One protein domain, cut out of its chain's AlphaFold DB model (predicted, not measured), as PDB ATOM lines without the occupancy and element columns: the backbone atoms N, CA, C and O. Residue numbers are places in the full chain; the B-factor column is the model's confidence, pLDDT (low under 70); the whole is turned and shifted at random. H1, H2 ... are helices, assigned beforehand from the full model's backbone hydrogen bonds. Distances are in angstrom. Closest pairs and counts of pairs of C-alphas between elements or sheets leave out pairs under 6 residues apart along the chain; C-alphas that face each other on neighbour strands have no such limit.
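Overview. This is residues 2 to 148 of the 160 residues of an uncharacterized protein of Coxiella sp. RIFCSPHIGHO2_12_FULL_42_15 (UniProt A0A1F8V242). A helical hairpin, H2 and H3, has H6 beside H2, while a long looping stretch, residues 77 to 127, covers the side of H3 and H4 away from H2; residues 139 to 148 stick out. The printed part has 147 residues with six named helices, H1 to H6, and no named strand: all helix, compact, radius of gyration of the C-alphas 15.2 A, spans 46 by 35 by 30 A.

Along the chain. H1, residues 2 to 16, begins at C-alpha 2 (-57.840, -10.268, 35.101) and measures 21.0 A. H2 is residues 24 to 35, H3 42 to 57, 20.9 A, H4 62 to 69, H5 72 to 76. H6, residues 128 to 147, 28.4 A, ends at C-alpha 147 (-20.303, -28.769, 46.072).

Arrangement. H1 is close to but not clearly touching H3, C-alphas of Arg 8 and Phe 55 closest at 7.8 A. H2 and H3 touch, Thr 29 and Ile 53 having the closest C-alphas, 6.6 A, at a shallow tilt of 7 degrees, opposite ways. H6 touches H2 with residues 128 to 133 alone, closest C-alphas Phe 30 and Val 129, 5.9 A. Every O i to N i+4 pair is within hydrogen-bond range in H1, H2, H4, H5 and H6; in H3, 9 of 12.

Size, cuts and confidence. The printed part has no cut. H5 to H6 is a long link. Residues 88 to 105 and 109 to 128 are among those under pLDDT 70.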
ATOM      1  N   GLU A   2     -58.942 -10.628  36.012       82.31
ATOM      2  CA  GLU A   2     -57.840 -10.268  35.101       82.31
ATOM      3  C   GLU A   2     -56.462 -10.147  35.780       82.31
ATOM      4  O   GLU A   2     -55.498 -10.745  35.315       82.31
ATOM      5  N   THR A   3     -56.368  -9.486  36.939       89.12
ATOM      6  CA  THR A   3     -55.095  -9.352  37.678       89.12
ATOM      7  C   THR A   3     -54.527 -10.689  38.164       89.12
ATOM      8  O   THR A   3     -53.318 -10.893  38.094       89.12
ATOM      9  N   LEU A   4     -55.380 -11.604  38.643       86.75
ATOM     10  CA  LEU A   4     -54.946 -12.918  39.131       86.75
ATOM     11  C   LEU A   4     -54.502 -13.813  37.970       86.75
ATOM     12  O   LEU A   4     -53.490 -14.496  38.080       86.75
ATOM     13  N   ASN A   5     -55.225 -13.778  36.850       88.69
ATOM     14  CA  ASN A   5     -54.842 -14.522  35.652       88.69
ATOM     15  C   ASN A   5     -53.513 -14.013  35.094       88.69
ATOM     16  O   ASN A   5     -52.617 -14.813  34.854       88.69
ATOM     17  N   ARG A   6     -53.334 -12.687  35.020       93.19
ATOM     18  CA  ARG A   6     -52.059 -12.084  34.621       93.19
ATOM     19  C   ARG A   6     -50.914 -12.490  35.548       93.19
ATOM     20  O   ARG A   6     -49.836 -12.812  35.064       93.19
ATOM     21  N   PHE A   7     -51.139 -12.509  36.865       92.75
ATOM     22  CA  PHE A   7     -50.153 -13.031  37.817       92.75
ATOM     23  C   PHE A   7     -49.792 -14.488  37.504       92.75
ATOM     24  O   PHE A   7     -48.612 -14.808  37.410       92.75
ATOM     25  N   ARG A   8     -50.789 -15.359  37.304       91.38
ATOM     26  CA  ARG A   8     -50.560 -16.778  37.005       91.38
ATOM     27  C   ARG A   8     -49.782 -16.976  35.714       91.38
ATOM     28  O   ARG A   8     -48.862 -17.785  35.694       91.38
ATOM     29  N   GLU A   9     -50.124 -16.240  34.663       92.31
ATOM     30  CA  GLU A   9     -49.422 -16.278  33.378       92.31
ATOM     31  C   GLU A   9     -47.959 -15.857  33.541       92.31
ATOM     32  O   GLU A   9     -47.060 -16.628  33.210       92.31
ATOM     33  N   GLN A  10     -47.719 -14.688  34.143       94.88
ATOM     34  CA  GLN A  10     -46.371 -14.160  34.366       94.88
ATOM     35  C   GLN A  10     -45.534 -15.063  35.278       94.88
ATOM     36  O   GLN A  10     -44.352 -15.287  35.022       94.88
ATOM     37  N   PHE A  11     -46.138 -15.603  36.339       93.81
ATOM     38  CA  PHE A  11     -45.452 -16.512  37.249       93.81
ATOM     39  C   PHE A  11     -45.139 -17.847  36.575       93.81
ATOM     40  O   PHE A  11     -44.036 -18.358  36.719       93.81
ATOM     41  N   THR A  12     -46.070 -18.389  35.785       92.25
ATOM     42  CA  THR A  12     -45.848 -19.625  35.024       92.25
ATOM     43  C   THR A  12     -44.706 -19.461  34.030       92.25
ATOM     44  O   THR A  12     -43.841 -20.330  33.950       92.25
ATOM     45  N   GLU A  13     -44.687 -18.358  33.279       93.88
ATOM     46  CA  GLU A  13     -43.602 -18.044  32.349       93.88
ATOM     47  C   GLU A  13     -42.263 -17.949  33.084       93.88
ATOM     48  O   GLU A  13     -41.289 -18.586  32.685       93.88
ATOM     49  N   LYS A  14     -42.227 -17.221  34.206       93.56
ATOM     50  CA  LYS A  14     -41.023 -17.079  35.023       93.56
ATOM     51  C   LYS A  14     -40.517 -18.425  35.544       93.56
ATOM     52  O   LYS A  14     -39.357 -18.748  35.320       93.56
ATOM     53  N   SER A  15     -41.380 -19.216  36.174       89.94
ATOM     54  CA  SER A  15     -41.017 -20.506  36.771       89.94
ATOM     55  C   SER A  15     -40.601 -21.546  35.729       89.94
ATOM     56  O   SER A  15     -39.745 -22.373  36.009       89.94
ATOM     57  N   ARG A  16     -41.147 -21.503  34.504       88.75
ATOM     58  CA  ARG A  16     -40.718 -22.388  33.401       88.75
ATOM     59  C   ARG A  16     -39.332 -22.056  32.854       88.75
ATOM     60  O   ARG A  16     -38.694 -22.929  32.275       88.75
ATOM     61  N   ASN A  17     -38.890 -20.811  33.011       91.25
ATOM     62  CA  ASN A  17     -37.551 -20.380  32.614       91.25
ATOM     63  C   ASN A  17     -36.493 -20.692  33.688       91.25
ATOM     64  O   ASN A  17     -35.301 -20.501  33.446       91.25
ATOM     65  N   GLU A  18     -36.904 -21.176  34.863       89.94
ATOM     66  CA  GLU A  18     -36.006 -21.635  35.919       89.94
ATOM     67  C   GLU A  18     -35.710 -23.133  35.743       89.94
ATOM     68  O   GLU A  18     -36.613 -23.941  35.540       89.94
ATOM     69  N   ILE A  19     -34.431 -23.523  35.823       86.81
ATOM     70  CA  ILE A  19     -34.027 -24.944  35.746       86.81
ATOM     71  C   ILE A  19     -34.513 -25.706  36.987       86.81
ATOM     72  O   ILE A  19     -34.922 -26.861  36.905       86.81
ATOM     73  N   ILE A  20     -34.444 -25.047  38.143       84.81
ATOM     74  CA  ILE A  20     -34.915 -25.525  39.439       84.81
ATOM     75  C   ILE A  20     -35.738 -24.389  40.031       84.81
ATOM     76  O   ILE A  20     -35.304 -23.237  39.970       84.81
ATOM     77  N   PHE A  21     -36.900 -24.715  40.597       87.19
ATOM     78  CA  PHE A  21     -37.771 -23.740  41.244       87.19
ATOM     79  C   PHE A  21     -36.996 -22.887  42.253       87.19
ATOM     80  O   PHE A  21     -36.322 -23.416  43.138       87.19
ATOM     81  N   ASN A  22     -37.109 -21.564  42.142       88.81
ATOM     82  CA  ASN A  22     -36.459 -20.656  43.071       88.81
ATOM     83  C   ASN A  22     -37.302 -20.470  44.354       88.81
ATOM     84  O   ASN A  22     -38.343 -19.803  44.319       88.81
ATOM     85  N   PRO A  23     -36.848 -20.963  45.524       85.44
ATOM     86  CA  PRO A  23     -37.625 -20.901  46.763       85.44
ATOM     87  C   PRO A  23     -37.829 -19.471  47.294       85.44
ATOM     88  O   PRO A  23     -38.694 -19.243  48.142       85.44
ATOM     89  N   GLN A  24     -37.097 -18.484  46.765       88.94
ATOM     90  CA  GLN A  24     -37.294 -17.069  47.089       88.94
ATOM     91  C   GLN A  24     -38.689 -16.562  46.700       88.94
ATOM     92  O   GLN A  24     -39.200 -15.642  47.337       88.94
ATOM     93  N   HIS A  25     -39.342 -17.168  45.699       91.56
ATOM     94  CA  HIS A  25     -40.721 -16.811  45.340       91.56
ATOM     95  C   HIS A  25     -41.694 -17.098  46.481       91.56
ATOM     96  O   HIS A  25     -42.552 -16.267  46.791       91.56
ATOM     97  N   LEU A  26     -41.539 -18.253  47.135       87.88
ATOM     98  CA  LEU A  26     -42.347 -18.613  48.297       87.88
ATOM     99  C   LEU A  26     -42.026 -17.713  49.477       87.88
ATOM    100  O   LEU A  26     -42.949 -17.128  50.037       87.88
ATOM    101  N   LEU A  27     -40.740 -17.534  49.799       87.06
ATOM    102  CA  LEU A  27     -40.324 -16.652  50.891       87.06
ATOM    103  C   LEU A  27     -40.951 -15.262  50.743       87.06
ATOM    104  O   LEU A  27     -41.611 -14.783  51.664       87.06
ATOM    105  N   LYS A  28     -40.846 -14.661  49.550       92.00
ATOM    106  CA  LYS A  28     -41.400 -13.329  49.307       92.00
ATOM    107  C   LYS A  28     -42.920 -13.280  49.441       92.00
ATOM    108  O   LYS A  28     -43.479 -12.291  49.911       92.00
ATOM    109  N   THR A  29     -43.602 -14.343  49.033       90.75
ATOM    110  CA  THR A  29     -45.062 -14.431  49.132       90.75
ATOM    111  C   THR A  29     -45.514 -14.575  50.588       90.75
ATOM    112  O   THR A  29     -46.503 -13.955  50.981       90.75
ATOM    113  N   PHE A  30     -44.770 -15.323  51.407       86.19
ATOM    114  CA  PHE A  30     -45.028 -15.421  52.843       86.19
ATOM    115  C   PHE A  30     -44.743 -14.110  53.582       86.19
ATOM    116  O   PHE A  30     -45.528 -13.753  54.457       86.19
ATOM    117  N   GLU A  31     -43.705 -13.357  53.199       88.81
ATOM    118  CA  GLU A  31     -43.473 -11.997  53.717       88.81
ATOM    119  C   GLU A  31     -44.681 -11.092  53.453       88.81
ATOM    120  O   GLU A  31     -45.203 -10.477  54.376       88.81
ATOM    121  N   ILE A  32     -45.195 -11.075  52.216       92.44
ATOM    122  CA  ILE A  32     -46.380 -10.279  51.857       92.44
ATOM    123  C   ILE A  32     -47.598 -10.705  52.681       92.44
ATOM    124  O   ILE A  32     -48.342  -9.853  53.167       92.44
ATOM    125  N   TYR A  33     -47.819 -12.013  52.840       88.25
ATOM    126  CA  TYR A  33     -48.923 -12.519  53.652       88.25
ATOM    127  C   TYR A  33     -48.800 -12.080  55.115       88.25
ATOM    128  O   TYR A  33     -49.794 -11.668  55.708       88.25
ATOM    129  N   GLN A  34     -47.595 -12.147  55.685       86.50
ATOM    130  CA  GLN A  34     -47.318 -11.733  57.057       86.50
ATOM    131  C   GLN A  34     -47.519 -10.222  57.243       86.50
ATOM    132  O   GLN A  34     -48.217  -9.820  58.171       86.50
ATOM    133  N   ASP A  35     -46.998  -9.399  56.332       91.00
ATOM    134  CA  ASP A  35     -47.137  -7.936  56.363       91.00
ATOM    135  C   ASP A  35     -48.601  -7.484  56.250       91.00
ATOM    136  O   ASP A  35     -49.002  -6.446  56.782       91.00
ATOM    137  N   GLN A  36     -49.421  -8.255  55.535       90.69
ATOM    138  CA  GLN A  36     -50.839  -7.965  55.342       90.69
ATOM    139  C   GLN A  36     -51.746  -8.709  56.319       90.69
ATOM    140  O   GLN A  36     -52.959  -8.495  56.280       90.69
ATOM    141  N   PHE A  37     -51.198  -9.548  57.204       84.00
ATOM    142  CA  PHE A  37     -51.994 -10.430  58.049       84.00
ATOM    143  C   PHE A  37     -53.002  -9.632  58.866       84.00
ATOM    144  O   PHE A  37     -54.189  -9.895  58.757       84.00
ATOM    145  N   ASP A  38     -52.576  -8.605  59.598       87.12
ATOM    146  CA  ASP A  38     -53.487  -7.809  60.431       87.12
ATOM    147  C   ASP A  38     -54.395  -6.862  59.627       87.12
ATOM    148  O   ASP A  38     -55.440  -6.444  60.123       87.12
ATOM    149  N   ASN A  39     -54.038  -6.570  58.371       92.50
ATOM    150  CA  ASN A  39     -54.776  -5.656  57.493       92.50
ATOM    151  C   ASN A  39     -55.886  -6.353  56.696       92.50
ATOM    152  O   ASN A  39     -56.898  -5.736  56.366       92.50
ATOM    153  N   TRP A  40     -55.698  -7.627  56.357       91.19
ATOM    154  CA  TRP A  40     -56.668  -8.406  55.598       91.19
ATOM    155  C   TRP A  40     -57.710  -9.044  56.499       91.19
ATOM    156  O   TRP A  40     -57.400  -9.562  57.574       91.19
ATOM    157  N   ASP A  41     -58.952  -9.097  56.028       91.12
ATOM    158  CA  ASP A  41     -59.965  -9.938  56.647       91.12
ATOM    159  C   ASP A  41     -59.682 -11.432  56.396       91.12
ATOM    160  O   ASP A  41     -58.808 -11.832  55.617       91.12
ATOM    161  N   ARG A  42     -60.435 -12.300  57.075       82.56
ATOM    162  CA  ARG A  42     -60.250 -13.751  56.970       82.56
ATOM    163  C   ARG A  42     -60.446 -14.284  55.547       82.56
ATOM    164  O   ARG A  42     -59.744 -15.213  55.156       82.56
ATOM    165  N   ASN A  43     -61.378 -13.721  54.781       86.38
ATOM    166  CA  ASN A  43     -61.661 -14.171  53.420       86.38
ATOM    167  C   ASN A  43     -60.535 -13.761  52.471       86.38
ATOM    168  O   ASN A  43     -60.130 -14.549  51.623       86.38
ATOM    169  N   GLN A  44     -59.992 -12.555  52.636       89.94
ATOM    170  CA  GLN A  44     -58.830 -12.081  51.886       89.94
ATOM    171  C   GLN A  44     -57.599 -12.948  52.164       89.94
ATOM    172  O   GLN A  44     -56.919 -13.362  51.225       89.94
ATOM    173  N   ARG A  45     -57.359 -13.300  53.434       86.31
ATOM    174  CA  ARG A  45     -56.283 -14.224  53.823       86.31
ATOM    175  C   ARG A  45     -56.462 -15.608  53.200       86.31
ATOM    176  O   ARG A  45     -55.507 -16.128  52.631       86.31
ATOM    177  N   ASP A  46     -57.662 -16.188  53.281       81.94
ATOM    178  CA  ASP A  46     -57.967 -17.499  52.679       81.94
ATOM    179  C   ASP A  46     -57.762 -17.474  51.158       81.94
ATOM    180  O   ASP A  46     -57.117 -18.356  50.591       81.94
ATOM    181  N   LEU A  47     -58.241 -16.419  50.494       87.19
ATOM    182  CA  LEU A  47     -58.071 -16.244  49.056       87.19
ATOM    183  C   LEU A  47     -56.600 -16.109  48.665       87.19
ATOM    184  O   LEU A  47     -56.182 -16.765  47.715       87.19
ATOM    185  N   PHE A  48     -55.806 -15.311  49.380       89.25
ATOM    186  CA  PHE A  48     -54.378 -15.171  49.085       89.25
ATOM    187  C   PHE A  48     -53.633 -16.495  49.283       89.25
ATOM    188  O   PHE A  48     -52.862 -16.916  48.420       89.25
ATOM    189  N   TRP A  49     -53.923 -17.198  50.380       84.69
ATOM    190  CA  TRP A  49     -53.314 -18.490  50.685       84.69
ATOM    191  C   TRP A  49     -53.606 -19.534  49.607       84.69
ATOM    192  O   TRP A  49     -52.718 -20.240  49.138       84.69
ATOM    193  N   ARG A  50     -54.859 -19.605  49.153       83.38
ATOM    194  CA  ARG A  50     -55.274 -20.571  48.135       83.38
ATOM    195  C   ARG A  50     -54.801 -20.189  46.744       83.38
ATOM    196  O   ARG A  50     -54.307 -21.045  46.031       83.38
ATOM    197  N   GLN A  51     -54.988 -18.935  46.341       87.19
ATOM    198  CA  GLN A  51     -54.841 -18.521  44.943       87.19
ATOM    199  C   GLN A  51     -53.423 -18.062  44.591       87.19
ATOM    200  O   GLN A  51     -53.070 -18.088  43.414       87.19
ATOM    201  N   VAL A  52     -52.633 -17.624  45.577       90.62
ATOM    202  CA  VAL A  52     -51.258 -17.142  45.372       90.62
ATOM    203  C   VAL A  52     -50.262 -18.152  45.925       90.62
ATOM    204  O   VAL A  52     -49.519 -18.733  45.142       90.62
ATOM    205  N   ILE A  53     -50.282 -18.421  47.236       87.88
ATOM    206  CA  ILE A  53     -49.319 -19.343  47.868       87.88
ATOM    207  C   ILE A  53     -49.467 -20.751  47.286       87.88
ATOM    208  O   ILE A  53     -48.514 -21.267  46.710       87.88
ATOM    209  N   GLY A  54     -50.677 -21.319  47.317       83.25
ATOM    210  CA  GLY A  54     -50.920 -22.650  46.754       83.25
ATOM    211  C   GLY A  54     -50.598 -22.745  45.258       83.25
ATOM    212  O   GLY A  54     -50.119 -23.773  44.791       83.25
ATOM    213  N   PHE A  55     -50.803 -21.668  44.491       87.94
ATOM    214  CA  PHE A  55     -50.449 -21.663  43.070       87.94
ATOM    215  C   PHE A  55     -48.931 -21.729  42.862       87.94
ATOM    216  O   PHE A  55     -48.471 -22.465  41.994       87.94
ATOM    217  N   ILE A  56     -48.162 -20.985  43.660       90.19
ATOM    218  CA  ILE A  56     -46.695 -20.994  43.611       90.19
ATOM    219  C   ILE A  56     -46.147 -22.358  44.034       90.19
ATOM    220  O   ILE A  56     -45.253 -22.883  43.376       90.19
ATOM    221  N   GLU A  57     -46.693 -22.952  45.096       84.62
ATOM    222  CA  GLU A  57     -46.263 -24.269  45.574       84.62
ATOM    223  C   GLU A  57     -46.465 -25.366  44.527       84.62
ATOM    224  O   GLU A  57     -45.656 -26.284  44.450       84.62
ATOM    225  N   GLY A  58     -47.453 -25.239  43.636       85.06
ATOM    226  CA  GLY A  58     -47.632 -26.166  42.513       85.06
ATOM    227  C   GLY A  58     -46.412 -26.299  41.585       85.06
ATOM    228  O   GLY A  58     -46.348 -27.253  40.815       85.06
ATOM    229  N   PHE A  59     -45.440 -25.382  41.655       87.62
ATOM    230  CA  PHE A  59     -44.186 -25.424  40.892       87.62
ATOM    231  C   PHE A  59     -43.013 -26.055  41.655       87.62
ATOM    232  O   PHE A  59     -41.918 -26.154  41.099       87.62
ATOM    233  N   LEU A  60     -43.214 -26.479  42.905       84.25
ATOM    234  CA  LEU A  60     -42.196 -27.187  43.672       84.25
ATOM    235  C   LEU A  60     -41.795 -28.495  42.983       84.25
ATOM    236  O   LEU A  60     -42.594 -29.158  42.311       84.25
ATOM    237  N   SER A  61     -40.534 -28.885  43.185       82.44
ATOM    238  CA  SER A  61     -40.103 -30.240  42.859       82.44
ATOM    239  C   SER A  61     -40.868 -31.241  43.727       82.44
ATOM    240  O   SER A  61     -41.304 -30.908  44.827       82.44
ATOM    241  N   ALA A  62     -40.993 -32.490  43.275       79.69
ATOM    242  CA  ALA A  62     -41.670 -33.517  44.066       79.69
ATOM    243  C   ALA A  62     -41.038 -33.703  45.460       79.69
ATOM    244  O   ALA A  62     -41.750 -33.977  46.419       79.69
ATOM    245  N   ALA A  63     -39.718 -33.524  45.582       78.75
ATOM    246  CA  ALA A  63     -39.016 -33.615  46.859       78.75
ATOM    247  C   ALA A  63     -39.347 -32.433  47.784       78.75
ATOM    248  O   ALA A  63     -39.656 -32.638  48.955       78.75
ATOM    249  N   ASP A  64     -39.338 -31.204  47.258       79.75
ATOM    250  CA  ASP A  64     -39.660 -30.020  48.064       79.75
ATOM    251  C   ASP A  64     -41.147 -29.992  48.434       79.75
ATOM    252  O   ASP A  64     -41.501 -29.636  49.552       79.75
ATOM    253  N   ALA A  65     -42.026 -30.427  47.531       78.94
ATOM    254  CA  ALA A  65     -43.448 -30.569  47.805       78.94
ATOM    255  C   ALA A  65     -43.709 -31.521  48.983       78.94
ATOM    256  O   ALA A  65     -44.417 -31.136  49.907       78.94
ATOM    257  N   GLN A  66     -43.055 -32.690  49.040       76.88
ATOM    258  CA  GLN A  66     -43.168 -33.610  50.185       76.88
ATOM    259  C   GLN A  66     -42.770 -32.951  51.515       76.88
ATOM    260  O   GLN A  66     -43.408 -33.167  52.547       76.88
ATOM    261  N   GLU A  67     -41.724 -32.126  51.506       76.88
ATOM    262  CA  GLU A  67     -41.266 -31.403  52.696       76.88
ATOM    263  C   GLU A  67     -42.239 -30.282  53.104       76.88
ATOM    264  O   GLU A  67     -42.515 -30.090  54.293       76.88
ATOM    265  N   PHE A  68     -42.819 -29.578  52.128       73.19
ATOM    266  CA  PHE A  68     -43.860 -28.573  52.353       73.19
ATOM    267  C   PHE A  68     -45.174 -29.194  52.854       73.19
ATOM    268  O   PHE A  68     -45.784 -28.665  53.785       73.19
ATOM    269  N   GLU A  69     -45.569 -30.352  52.329       66.69
ATOM    270  CA  GLU A  69     -46.765 -31.106  52.729       66.69
ATOM    271  C   GLU A  69     -46.680 -31.678  54.141       66.69
ATOM    272  O   GLU A  69     -47.649 -31.630  54.911       66.69
ATOM    273  N   TYR A  70     -45.499 -32.184  54.514       62.38
ATOM    274  CA  TYR A  70     -45.230 -32.633  55.877       62.38
ATOM    275  C   TYR A  70     -45.118 -31.462  56.871       62.38
ATOM    276  O   TYR A  70     -44.992 -31.680  58.081       62.38
ATOM    277  N   ARG A  71     -45.276 -30.232  56.351       68.44
ATOM    278  CA  ARG A  71     -45.129 -28.928  56.989       68.44
ATOM    279  C   ARG A  71     -43.707 -28.711  57.473       68.44
ATOM    280  O   ARG A  71     -43.321 -29.173  58.547       68.44
ATOM    281  N   ILE A  72     -42.996 -27.857  56.744       70.00
ATOM    282  CA  ILE A  72     -41.662 -27.342  57.080       70.00
ATOM    283  C   ILE A  72     -41.509 -26.918  58.546       70.00
ATOM    284  O   ILE A  72     -40.429 -27.058  59.101       70.00
ATOM    285  N   TYR A  73     -42.581 -26.471  59.209       68.88
ATOM    286  CA  TYR A  73     -42.569 -26.185  60.643       68.88
ATOM    287  C   TYR A  73     -42.113 -27.392  61.476       68.88
ATOM    288  O   TYR A  73     -41.212 -27.252  62.291       68.88
ATOM    289  N   TYR A  74     -42.674 -28.580  61.255       69.94
ATOM    290  CA  TYR A  74     -42.344 -29.766  62.053       69.94
ATOM    291  C   TYR A  74     -40.957 -30.317  61.714       69.94
ATOM    292  O   TYR A  74     -40.272 -30.849  62.581       69.94
ATOM    293  N   LEU A  75     -40.521 -30.151  60.464       72.69
ATOM    294  CA  LEU A  75     -39.159 -30.492  60.052       72.69
ATOM    295  C   LEU A  75     -38.131 -29.570  60.719       72.69
ATOM    296  O   LEU A  75     -37.121 -30.031  61.236       72.69
ATOM    297  N   VAL A  76     -38.388 -28.262  60.710       70.50
ATOM    298  CA  VAL A  76     -37.413 -27.240  61.113       70.50
ATOM    299  C   VAL A  76     -37.444 -26.953  62.615       70.50
ATOM    300  O   VAL A  76     -36.393 -26.732  63.209       70.50
ATOM    301  N   GLN A  77     -38.627 -26.893  63.223       71.88
ATOM    302  CA  GLN A  77     -38.800 -26.516  64.631       71.88
ATOM    303  C   GLN A  77     -38.873 -27.749  65.533       71.88
ATOM    304  O   GLN A  77     -38.198 -27.788  66.558       71.88
ATOM    305  N   ASP A  78     -39.625 -28.773  65.124       75.69
ATOM    306  CA  ASP A  78     -39.818 -29.983  65.937       75.69
ATOM    307  C   ASP A  78     -38.790 -31.088  65.613       75.69
ATOM    308  O   ASP A  78     -38.773 -32.132  66.267       75.69
ATOM    309  N   ASN A  79     -37.905 -30.847  64.633       76.88
ATOM    310  CA  ASN A  79     -36.857 -31.763  64.168       76.88
ATOM    311  C   ASN A  79     -37.390 -33.173  63.853       76.88
ATOM    312  O   ASN A  79     -36.732 -34.188  64.103       76.88
ATOM    313  N   GLU A  80     -38.624 -33.244  63.350       80.62
ATOM    314  CA  GLU A  80     -39.237 -34.509  62.980       80.62
ATOM    315  C   GLU A  80     -38.580 -35.085  61.716       80.62
ATOM    316  O   GLU A  80     -38.237 -34.339  60.796       80.62
ATOM    317  N   PRO A  81     -38.449 -36.419  61.611       79.00
ATOM    318  CA  PRO A  81     -37.967 -37.035  60.386       79.00
ATOM    319  C   PRO A  81     -38.963 -36.811  59.243       79.00
ATOM    320  O   PRO A  81     -40.176 -36.965  59.418       79.00
ATOM    321  N   LEU A  82     -38.434 -36.515  58.053       74.50
ATOM    322  CA  LEU A  82     -39.235 -36.401  56.839       74.50
ATOM    323  C   LEU A  82     -39.982 -37.710  56.570       74.50
ATOM    324  O   LEU A  82     -39.387 -38.790  56.519       74.50
ATOM    325  N   ARG A  83     -41.295 -37.605  56.358       71.88
ATOM    326  CA  ARG A  83     -42.094 -38.704  55.821       71.88
ATOM    327  C   ARG A  83     -42.284 -38.485  54.332       71.88
ATOM    328  O   ARG A  83     -42.899 -37.511  53.923       71.88
ATOM    329  N   TYR A  84     -41.797 -39.429  53.537       71.00
ATOM    330  CA  TYR A  84     -41.975 -39.436  52.089       71.00
ATOM    331  C   TYR A  84     -43.415 -39.841  51.739       71.00
ATOM    332  O   TYR A  84     -43.705 -41.002  51.451       71.00
ATOM    333  N   SER A  85     -44.342 -38.889  51.837       73.00
ATOM    334  CA  SER A  85     -45.746 -39.036  51.455       73.00
ATOM    335  C   SER A  85     -46.188 -37.798  50.685       73.00
ATOM    336  O   SER A  85     -45.756 -36.702  51.018       73.00
ATOM    337  N   PHE A  86     -47.049 -37.997  49.684       67.88
ATOM    338  CA  PHE A  86     -47.734 -36.920  48.956       67.88
ATOM    339  C   PHE A  86     -49.154 -36.655  49.494       67.88
ATOM    340  O   PHE A  86     -50.007 -36.096  48.799       67.88
ATOM    341  N   ASN A  87     -49.439 -37.161  50.697       71.44
ATOM    342  CA  ASN A  87     -50.664 -36.868  51.419       71.44
ATOM    343  C   ASN A  87     -50.390 -35.713  52.379       71.44
ATOM    344  O   ASN A  87     -49.413 -35.747  53.136       71.44
ATOM    345  N   PHE A  88     -51.315 -34.759  52.447       66.88
ATOM    346  CA  PHE A  88     -51.244 -33.723  53.467       66.88
ATOM    347  C   PHE A  88     -51.276 -34.340  54.870       66.88
ATOM    348  O   PHE A  88     -52.084 -35.215  55.180       66.88
ATOM    349  N   ARG A  89     -50.431 -33.834  55.775       67.44
ATOM    350  CA  ARG A  89     -50.334 -34.356  57.152       67.44
ATOM    351  C   ARG A  89     -51.647 -34.270  57.941       67.44
ATOM    352  O   ARG A  89     -51.878 -35.085  58.833       67.44
ATOM    353  N   PHE A  90     -52.469 -33.261  57.661       66.88
ATOM    354  CA  PHE A  90     -53.667 -32.931  58.443       66.88
ATOM    355  C   PHE A  90     -54.964 -32.974  57.632       66.88
ATOM    356  O   PHE A  90     -55.987 -32.477  58.102       66.88
ATOM    357  N   SER A  91     -54.940 -33.554  56.432       64.12
ATOM    358  CA  SER A  91     -56.140 -33.684  55.612       64.12
ATOM    359  C   SER A  91     -56.080 -34.838  54.625       64.12
ATOM    360  O   SER A  91     -55.038 -35.433  54.385       64.12
ATOM    361  N   GLU A  92     -57.236 -35.158  54.049       65.12
ATOM    362  CA  GLU A  92     -57.409 -36.269  53.106       65.12
ATOM    363  C   GLU A  92     -56.987 -35.918  51.665       65.12
ATOM    364  O   GLU A  92     -57.238 -36.682  50.737       65.12
ATOM    365  N   GLY A  93     -56.378 -34.745  51.456       64.94
ATOM    366  CA  GLY A  93     -55.933 -34.295  50.140       64.94
ATOM    367  C   GLY A  93     -54.521 -34.765  49.790       64.94
ATOM    368  O   GLY A  93     -53.735 -35.159  50.654       64.94
ATOM    369  N   GLN A  94     -54.198 -34.658  48.506       66.19
ATOM    370  CA  GLN A  94     -52.874 -34.940  47.964       66.19
ATOM    371  C   GLN A  94     -52.382 -33.739  47.171       66.19
ATOM    372  O   GLN A  94     -53.174 -33.049  46.524       66.19
ATOM    373  N   PHE A  95     -51.079 -33.491  47.219       65.31
ATOM    374  CA  PHE A  95     -50.454 -32.412  46.456       65.31
ATOM    375  C   PHE A  95     -50.283 -32.780  44.981       65.31
ATOM    376  O   PHE A  95     -50.424 -31.934  44.099       65.31
ATOM    377  N   TYR A  96     -50.026 -34.065  44.710       65.12
ATOM    378  CA  TYR A  96     -49.904 -34.607  43.362       65.12
ATOM    379  C   TYR A  96     -51.041 -35.573  43.018       65.12
ATOM    380  O   TYR A  96     -51.513 -36.302  43.889       65.12
ATOM    381  N   PRO A  97     -51.427 -35.644  41.730       62.84
ATOM    382  CA  PRO A  97     -50.875 -34.881  40.603       62.84
ATOM    383  C   PRO A  97     -51.360 -33.420  40.564       62.84
ATOM    384  O   PRO A  97     -52.539 -33.144  40.776       62.84
ATOM    385  N   VAL A  98     -50.466 -32.482  40.224       65.56
ATOM    386  CA  VAL A  98     -50.831 -31.068  40.036       65.56
ATOM    387  C   VAL A  98     -51.605 -30.916  38.724       65.56
ATOM    388  O   VAL A  98     -51.077 -31.140  37.633       65.56
ATOM    389  N   ALA A  99     -52.878 -30.533  38.815       67.31
ATOM    390  CA  ALA A  99     -53.754 -30.363  37.661       67.31
ATOM    391  C   ALA A  99     -53.673 -28.934  37.093       67.31
ATOM    392  O   ALA A  99     -54.605 -28.148  37.230       67.31
ATOM    393  N   PHE A 100     -52.573 -28.592  36.411       65.25
ATOM    394  CA  PHE A 100     -52.347 -27.233  35.880       65.25
ATOM    395  C   PHE A 100     -53.410 -26.738  34.881       65.25
ATOM    396  O   PHE A 100     -53.593 -25.533  34.727       65.25
ATOM    397  N   ASN A 101     -54.117 -27.654  34.210       65.69
ATOM    398  CA  ASN A 101     -55.180 -27.334  33.247       65.69
ATOM    399  C   ASN A 101     -56.586 -27.381  33.869       65.69
ATOM    400  O   ASN A 101     -57.583 -27.402  33.149       65.69
ATOM    401  N   SER A 102     -56.673 -27.456  35.196       64.81
ATOM    402  CA  SER A 102     -57.923 -27.515  35.939       64.81
ATOM    403  C   SER A 102     -58.067 -26.279  36.818       64.81
ATOM    404  O   SER A 102     -57.104 -25.824  37.425       64.81
ATOM    405  N   CYS A 103     -59.290 -25.767  36.947       69.00
ATOM    406  CA  CYS A 103     -59.630 -24.753  37.951       69.00
ATOM    407  C   CYS A 103     -59.944 -25.381  39.322       69.00
ATOM    408  O   CYS A 103     -60.693 -24.796  40.102       69.00
ATOM    409  N   ALA A 104     -59.422 -26.581  39.579       64.88
ATOM    410  CA  ALA A 104     -59.676 -27.369  40.773       64.88
ATOM    411  C   ALA A 104     -58.354 -27.841  41.387       64.88
ATOM    412  O   ALA A 104     -57.385 -28.083  40.669       64.88
ATOM    413  N   GLY A 105     -58.330 -28.010  42.709       68.12
ATOM    414  CA  GLY A 105     -57.152 -28.500  43.435       68.12
ATOM    415  C   GLY A 105     -56.273 -27.422  44.089       68.12
ATOM    416  O   GLY A 105     -56.745 -26.323  44.402       68.12
ATOM    417  N   LEU A 106     -54.997 -27.751  44.322       70.06
ATOM    418  CA  LEU A 106     -53.996 -26.841  44.892       70.06
ATOM    419  C   LEU A 106     -53.857 -25.585  44.018       70.06
ATOM    420  O   LEU A 106     -53.743 -25.683  42.798       70.06
ATOM    421  N   GLY A 107     -53.899 -24.398  44.622       70.31
ATOM    422  CA  GLY A 107     -53.883 -23.144  43.861       70.31
ATOM    423  C   GLY A 107     -55.274 -22.630  43.464       70.31
ATOM    424  O   GLY A 107     -55.378 -21.535  42.904       70.31
ATOM    425  N   PHE A 108     -56.337 -23.398  43.755       74.19
ATOM    426  CA  PHE A 108     -57.736 -23.079  43.445       74.19
ATOM    427  C   PHE A 108     -58.684 -23.434  44.612       74.19
ATOM    428  O   PHE A 108     -59.081 -22.569  45.405       74.19
ATOM    429  N   ASP A 109     -59.049 -24.711  44.745       65.31
ATOM    430  CA  ASP A 109     -59.987 -25.218  45.756       65.31
ATOM    431  C   ASP A 109     -59.382 -25.245  47.158       65.31
ATOM    432  O   ASP A 109     -60.099 -25.087  48.149       65.31
ATOM    433  N   TYR A 110     -58.065 -25.413  47.246       60.91
ATOM    434  CA  TYR A 110     -57.327 -25.439  48.501       60.91
ATOM    435  C   TYR A 110     -55.904 -24.891  48.329       60.91
ATOM    436  O   TYR A 110     -55.360 -24.836  47.228       60.91
ATOM    437  N   GLY A 111     -55.327 -24.434  49.440       60.03
ATOM    438  CA  GLY A 111     -53.885 -24.234  49.583       60.03
ATOM    439  C   GLY A 111     -53.229 -25.487  50.192       60.03
ATOM    440  O   GLY A 111     -53.919 -26.494  50.368       60.03
ATOM    441  N   PRO A 112     -51.951 -25.419  50.601       56.44
ATOM    442  CA  PRO A 112     -51.172 -26.544  51.157       56.44
ATOM    443  C   PRO A 112     -51.737 -27.143  52.454       56.44
ATOM    444  O   PRO A 112     -51.207 -28.108  52.994       56.44
ATOM    445  N   GLU A 113     -52.822 -26.580  52.986       54.94
ATOM    446  CA  GLU A 113     -53.545 -27.136  54.126       54.94
ATOM    447  C   GLU A 113     -54.628 -28.157  53.762       54.94
ATOM    448  O   GLU A 113     -55.246 -28.662  54.686       54.94
ATOM    449  N   GLY A 114     -54.852 -28.481  52.479       41.81
ATOM    450  CA  GLY A 114     -55.815 -29.483  52.001       41.81
ATOM    451  C   GLY A 114     -57.176 -29.463  52.718       41.81
ATOM    452  O   GLY A 114     -57.341 -30.004  53.791       41.81
ATOM    453  N   VAL A 115     -58.203 -28.879  52.104       35.97
ATOM    454  CA  VAL A 115     -59.612 -28.996  52.540       35.97
ATOM    455  C   VAL A 115     -59.909 -28.627  54.015       35.97
ATOM    456  O   VAL A 115     -59.887 -29.444  54.926       35.97
ATOM    457  N   ARG A 116     -60.366 -27.381  54.204       41.12
ATOM    458  CA  ARG A 116     -61.353 -26.936  55.216       41.12
ATOM    459  C   ARG A 116     -61.343 -27.670  56.576       41.12
ATOM    460  O   ARG A 116     -62.276 -28.414  56.872       41.12
ATOM    461  N   VAL A 117     -60.465 -27.277  57.498       32.41
ATOM    462  CA  VAL A 117     -60.857 -27.272  58.920       32.41
ATOM    463  C   VAL A 117     -61.325 -25.869  59.278       32.41
ATOM    464  O   VAL A 117     -60.553 -24.952  59.554       32.41
ATOM    465  N   TRP A 118     -62.647 -25.705  59.250       31.36
ATOM    466  CA  TRP A 118     -63.336 -24.603  59.904       31.36
ATOM    467  C   TRP A 118     -62.781 -24.408  61.322       31.36
ATOM    468  O   TRP A 118     -62.921 -25.275  62.176       31.36
ATOM    469  N   GLY A 119     -62.181 -23.248  61.587       30.56
ATOM    470  CA  GLY A 119     -62.005 -22.761  62.959       30.56
ATOM    471  C   GLY A 119     -60.686 -23.095  63.655       30.56
ATOM    472  O   GLY A 119     -60.514 -22.685  64.799       30.56
ATOM    473  N   ARG A 120     -59.720 -23.731  62.987       29.41
ATOM    474  CA  ARG A 120     -58.319 -23.720  63.435       29.41
ATOM    475  C   ARG A 120     -57.422 -23.237  62.306       29.41
ATOM    476  O   ARG A 120     -56.653 -23.996  61.739       29.41
ATOM    477  N   HIS A 121     -57.452 -21.929  62.064       34.84
ATOM    478  CA  HIS A 121     -56.163 -21.290  61.845       34.84
ATOM    479  C   HIS A 121     -55.431 -21.522  63.171       34.84
ATOM    480  O   HIS A 121     -55.758 -20.870  64.164       34.84
ATOM    481  N   THR A 122     -54.517 -22.496  63.261       34.19
ATOM    482  CA  THR A 122     -53.416 -22.306  64.212       34.19
ATOM    483  C   THR A 122     -52.908 -20.928  63.865       34.19
ATOM    484  O   THR A 122     -52.555 -20.727  62.706       34.19
ATOM    485  N   ALA A 123     -53.063 -19.968  64.776       34.28
ATOM    486  CA  ALA A 123     -52.632 -18.602  64.569       34.28
ATOM    487  C   ALA A 123     -51.248 -18.665  63.921       34.28
ATOM    488  O   ALA A 123     -50.279 -19.018  64.588       34.28
ATOM    489  N   VAL A 124     -51.163 -18.413  62.610       43.81
ATOM    490  CA  VAL A 124     -49.882 -18.317  61.912       43.81
ATOM    491  C   VAL A 124     -49.391 -16.907  62.212       43.81
ATOM    492  O   VAL A 124     -49.313 -16.042  61.352       43.81
ATOM    493  N   GLY A 125     -49.205 -16.645  63.504       38.19
ATOM    494  CA  GLY A 125     -48.588 -15.446  64.014       38.19
ATOM    495  C   GLY A 125     -47.085 -15.623  63.881       38.19
ATOM    496  O   GLY A 125     -46.493 -16.465  64.549       38.19
ATOM    497  N   GLY A 126     -46.484 -14.839  62.994       48.06
ATOM    498  CA  GLY A 126     -45.095 -14.388  63.089       48.06
ATOM    499  C   GLY A 126     -43.967 -15.298  62.586       48.06
ATOM    500  O   GLY A 126     -42.970 -14.748  62.131       48.06
ATOM    501  N   ASP A 127     -44.069 -16.633  62.638       61.94
ATOM    502  CA  ASP A 127     -42.868 -17.490  62.465       61.94
ATOM    503  C   ASP A 127     -42.743 -18.211  61.104       61.94
ATOM    504  O   ASP A 127     -41.742 -18.874  60.851       61.94
ATOM    505  N   PHE A 128     -43.703 -18.092  60.176       68.31
ATOM    506  CA  PHE A 128     -43.636 -18.853  58.912       68.31
ATOM    507  C   PHE A 128     -42.496 -18.386  57.994       68.31
ATOM    508  O   PHE A 128     -41.778 -19.213  57.434       68.31
ATOM    509  N   VAL A 129     -42.267 -17.073  57.892       75.62
ATOM    510  CA  VAL A 129     -41.120 -16.508  57.155       75.62
ATOM    511  C   VAL A 129     -39.802 -17.030  57.729       75.62
ATOM    512  O   VAL A 129     -38.911 -17.423  56.979       75.62
ATOM    513  N   SER A 130     -39.690 -17.104  59.055       76.81
ATOM    514  CA  SER A 130     -38.510 -17.636  59.748       76.81
ATOM    515  C   SER A 130     -38.325 -19.134  59.485       76.81
ATOM    516  O   SER A 130     -37.219 -19.562  59.159       76.81
ATOM    517  N   VAL A 131     -39.401 -19.925  59.503       75.88
ATOM    518  CA  VAL A 131     -39.363 -21.356  59.157       75.88
ATOM    519  C   VAL A 131     -38.921 -21.576  57.705       75.88
ATOM    520  O   VAL A 131     -38.015 -22.375  57.471       75.88
ATOM    521  N   VAL A 132     -39.490 -20.848  56.737       78.44
ATOM    522  CA  VAL A 132     -39.081 -20.929  55.319       78.44
ATOM    523  C   VAL A 132     -37.631 -20.483  55.146       78.44
ATOM    524  O   VAL A 132     -36.864 -21.126  54.435       78.44
ATOM    525  N   THR A 133     -37.217 -19.417  55.832       83.19
ATOM    526  CA  THR A 133     -35.834 -18.921  55.785       83.19
ATOM    527  C   THR A 133     -34.852 -19.966  56.302       83.19
ATOM    528  O   THR A 133     -33.840 -20.240  55.653       83.19
ATOM    529  N   LYS A 134     -35.151 -20.592  57.447       83.75
ATOM    530  CA  LYS A 134     -34.348 -21.686  58.009       83.75
ATOM    531  C   LYS A 134     -34.292 -22.879  57.056       83.75
ATOM    532  O   LYS A 134     -33.211 -23.418  56.838       83.75
ATOM    533  N   PHE A 135     -35.421 -23.248  56.454       81.69
ATOM    534  CA  PHE A 135     -35.497 -24.319  55.464       81.69
ATOM    535  C   PHE A 135     -34.580 -24.056  54.257       81.69
ATOM    536  O   PHE A 135     -33.716 -24.877  53.947       81.69
ATOM    537  N   ILE A 136     -34.694 -22.876  53.635       84.00
ATOM    538  CA  ILE A 136     -33.847 -22.465  52.502       84.00
ATOM    539  C   ILE A 136     -32.367 -22.459  52.908       84.00
ATOM    540  O   ILE A 136     -31.519 -22.975  52.183       84.00
ATOM    541  N   SER A 137     -32.052 -21.921  54.088       84.81
ATOM    542  CA  SER A 137     -30.677 -21.860  54.601       84.81
ATOM    543  C   SER A 137     -30.088 -23.256  54.826       84.81
ATOM    544  O   SER A 137     -28.932 -23.500  54.480       84.81
ATOM    545  N   SER A 138     -30.887 -24.192  55.349       82.69
ATOM    546  CA  SER A 138     -30.483 -25.588  55.534       82.69
ATOM    547  C   SER A 138     -30.177 -26.262  54.198       82.69
ATOM    548  O   SER A 138     -29.133 -26.894  54.063       82.69
ATOM    549  N   LYS A 139     -31.043 -26.095  53.189       79.81
ATOM    550  CA  LYS A 139     -30.821 -26.643  51.839       79.81
ATOM    551  C   LYS A 139     -29.554 -26.079  51.200       79.81
ATOM    552  O   LYS A 139     -28.754 -26.846  50.671       79.81
ATOM    553  N   ASN A 140     -29.340 -24.767  51.298       83.88
ATOM    554  CA  ASN A 140     -28.132 -24.124  50.778       83.88
ATOM    555  C   ASN A 140     -26.869 -24.651  51.470       83.88
ATOM    556  O   ASN A 140     -25.895 -24.962  50.795       83.88
ATOM    557  N   THR A 141     -26.912 -24.841  52.791       84.69
ATOM    558  CA  THR A 141     -25.786 -25.404  53.552       84.69
ATOM    559  C   THR A 141     -25.461 -26.836  53.110       84.69
ATOM    560  O   THR A 141     -24.293 -27.191  52.964       84.69
ATOM    561  N   GLU A 142     -26.471 -27.680  52.876       81.62
ATOM    562  CA  GLU A 142     -26.262 -29.043  52.364       81.62
ATOM    563  C   GLU A 142     -25.712 -29.047  50.931       81.62
ATOM    564  O   GLU A 142     -24.803 -29.816  50.617       81.62
ATOM    565  N   LEU A 143     -26.199 -28.150  50.069       80.69
ATOM    566  CA  LEU A 143     -25.655 -27.973  48.723       80.69
ATOM    567  C   LEU A 143     -24.186 -27.539  48.760       80.69
ATOM    568  O   LEU A 143     -23.376 -28.112  48.039       80.69
ATOM    569  N   GLU A 144     -23.814 -26.596  49.627       83.81
ATOM    570  CA  GLU A 144     -22.421 -26.168  49.806       83.81
ATOM    571  C   GLU A 144     -21.508 -27.333  50.218       83.81
ATOM    572  O   GLU A 144     -20.427 -27.500  49.646       83.81
ATOM    573  N   LYS A 145     -21.958 -28.192  51.145       84.06
ATOM    574  CA  LYS A 145     -21.219 -29.406  51.543       84.06
ATOM    575  C   LYS A 145     -21.003 -30.362  50.369       84.06
ATOM    576  O   LYS A 145     -19.920 -30.928  50.232       84.06
ATOM    577  N   LEU A 146     -22.017 -30.544  49.521       81.19
ATOM    578  CA  LEU A 146     -21.939 -31.413  48.341       81.19
ATOM    579  C   LEU A 146     -21.070 -30.813  47.229       81.19
ATOM    580  O   LEU A 146     -20.375 -31.544  46.526       81.19
ATOM    581  N   MET A 147     -21.097 -29.490  47.068       76.12
ATOM    582  CA  MET A 147     -20.303 -28.769  46.072       76.12
ATOM    583  C   MET A 147     -18.816 -28.699  46.437       76.12
ATOM    584  O   MET A 147     -17.989 -28.515  45.544       76.12
ATOM    585  N   TRP A 148     -18.460 -28.888  47.713       74.69
ATOM    586  CA  TRP A 148     -17.071 -28.878  48.174       74.69
ATOM    587  C   TRP A 148     -16.666 -30.156  48.938       74.69
ATOM    588  O   TRP A 148     -16.386 -30.099  50.136       74.69
TER     589      TRP A 148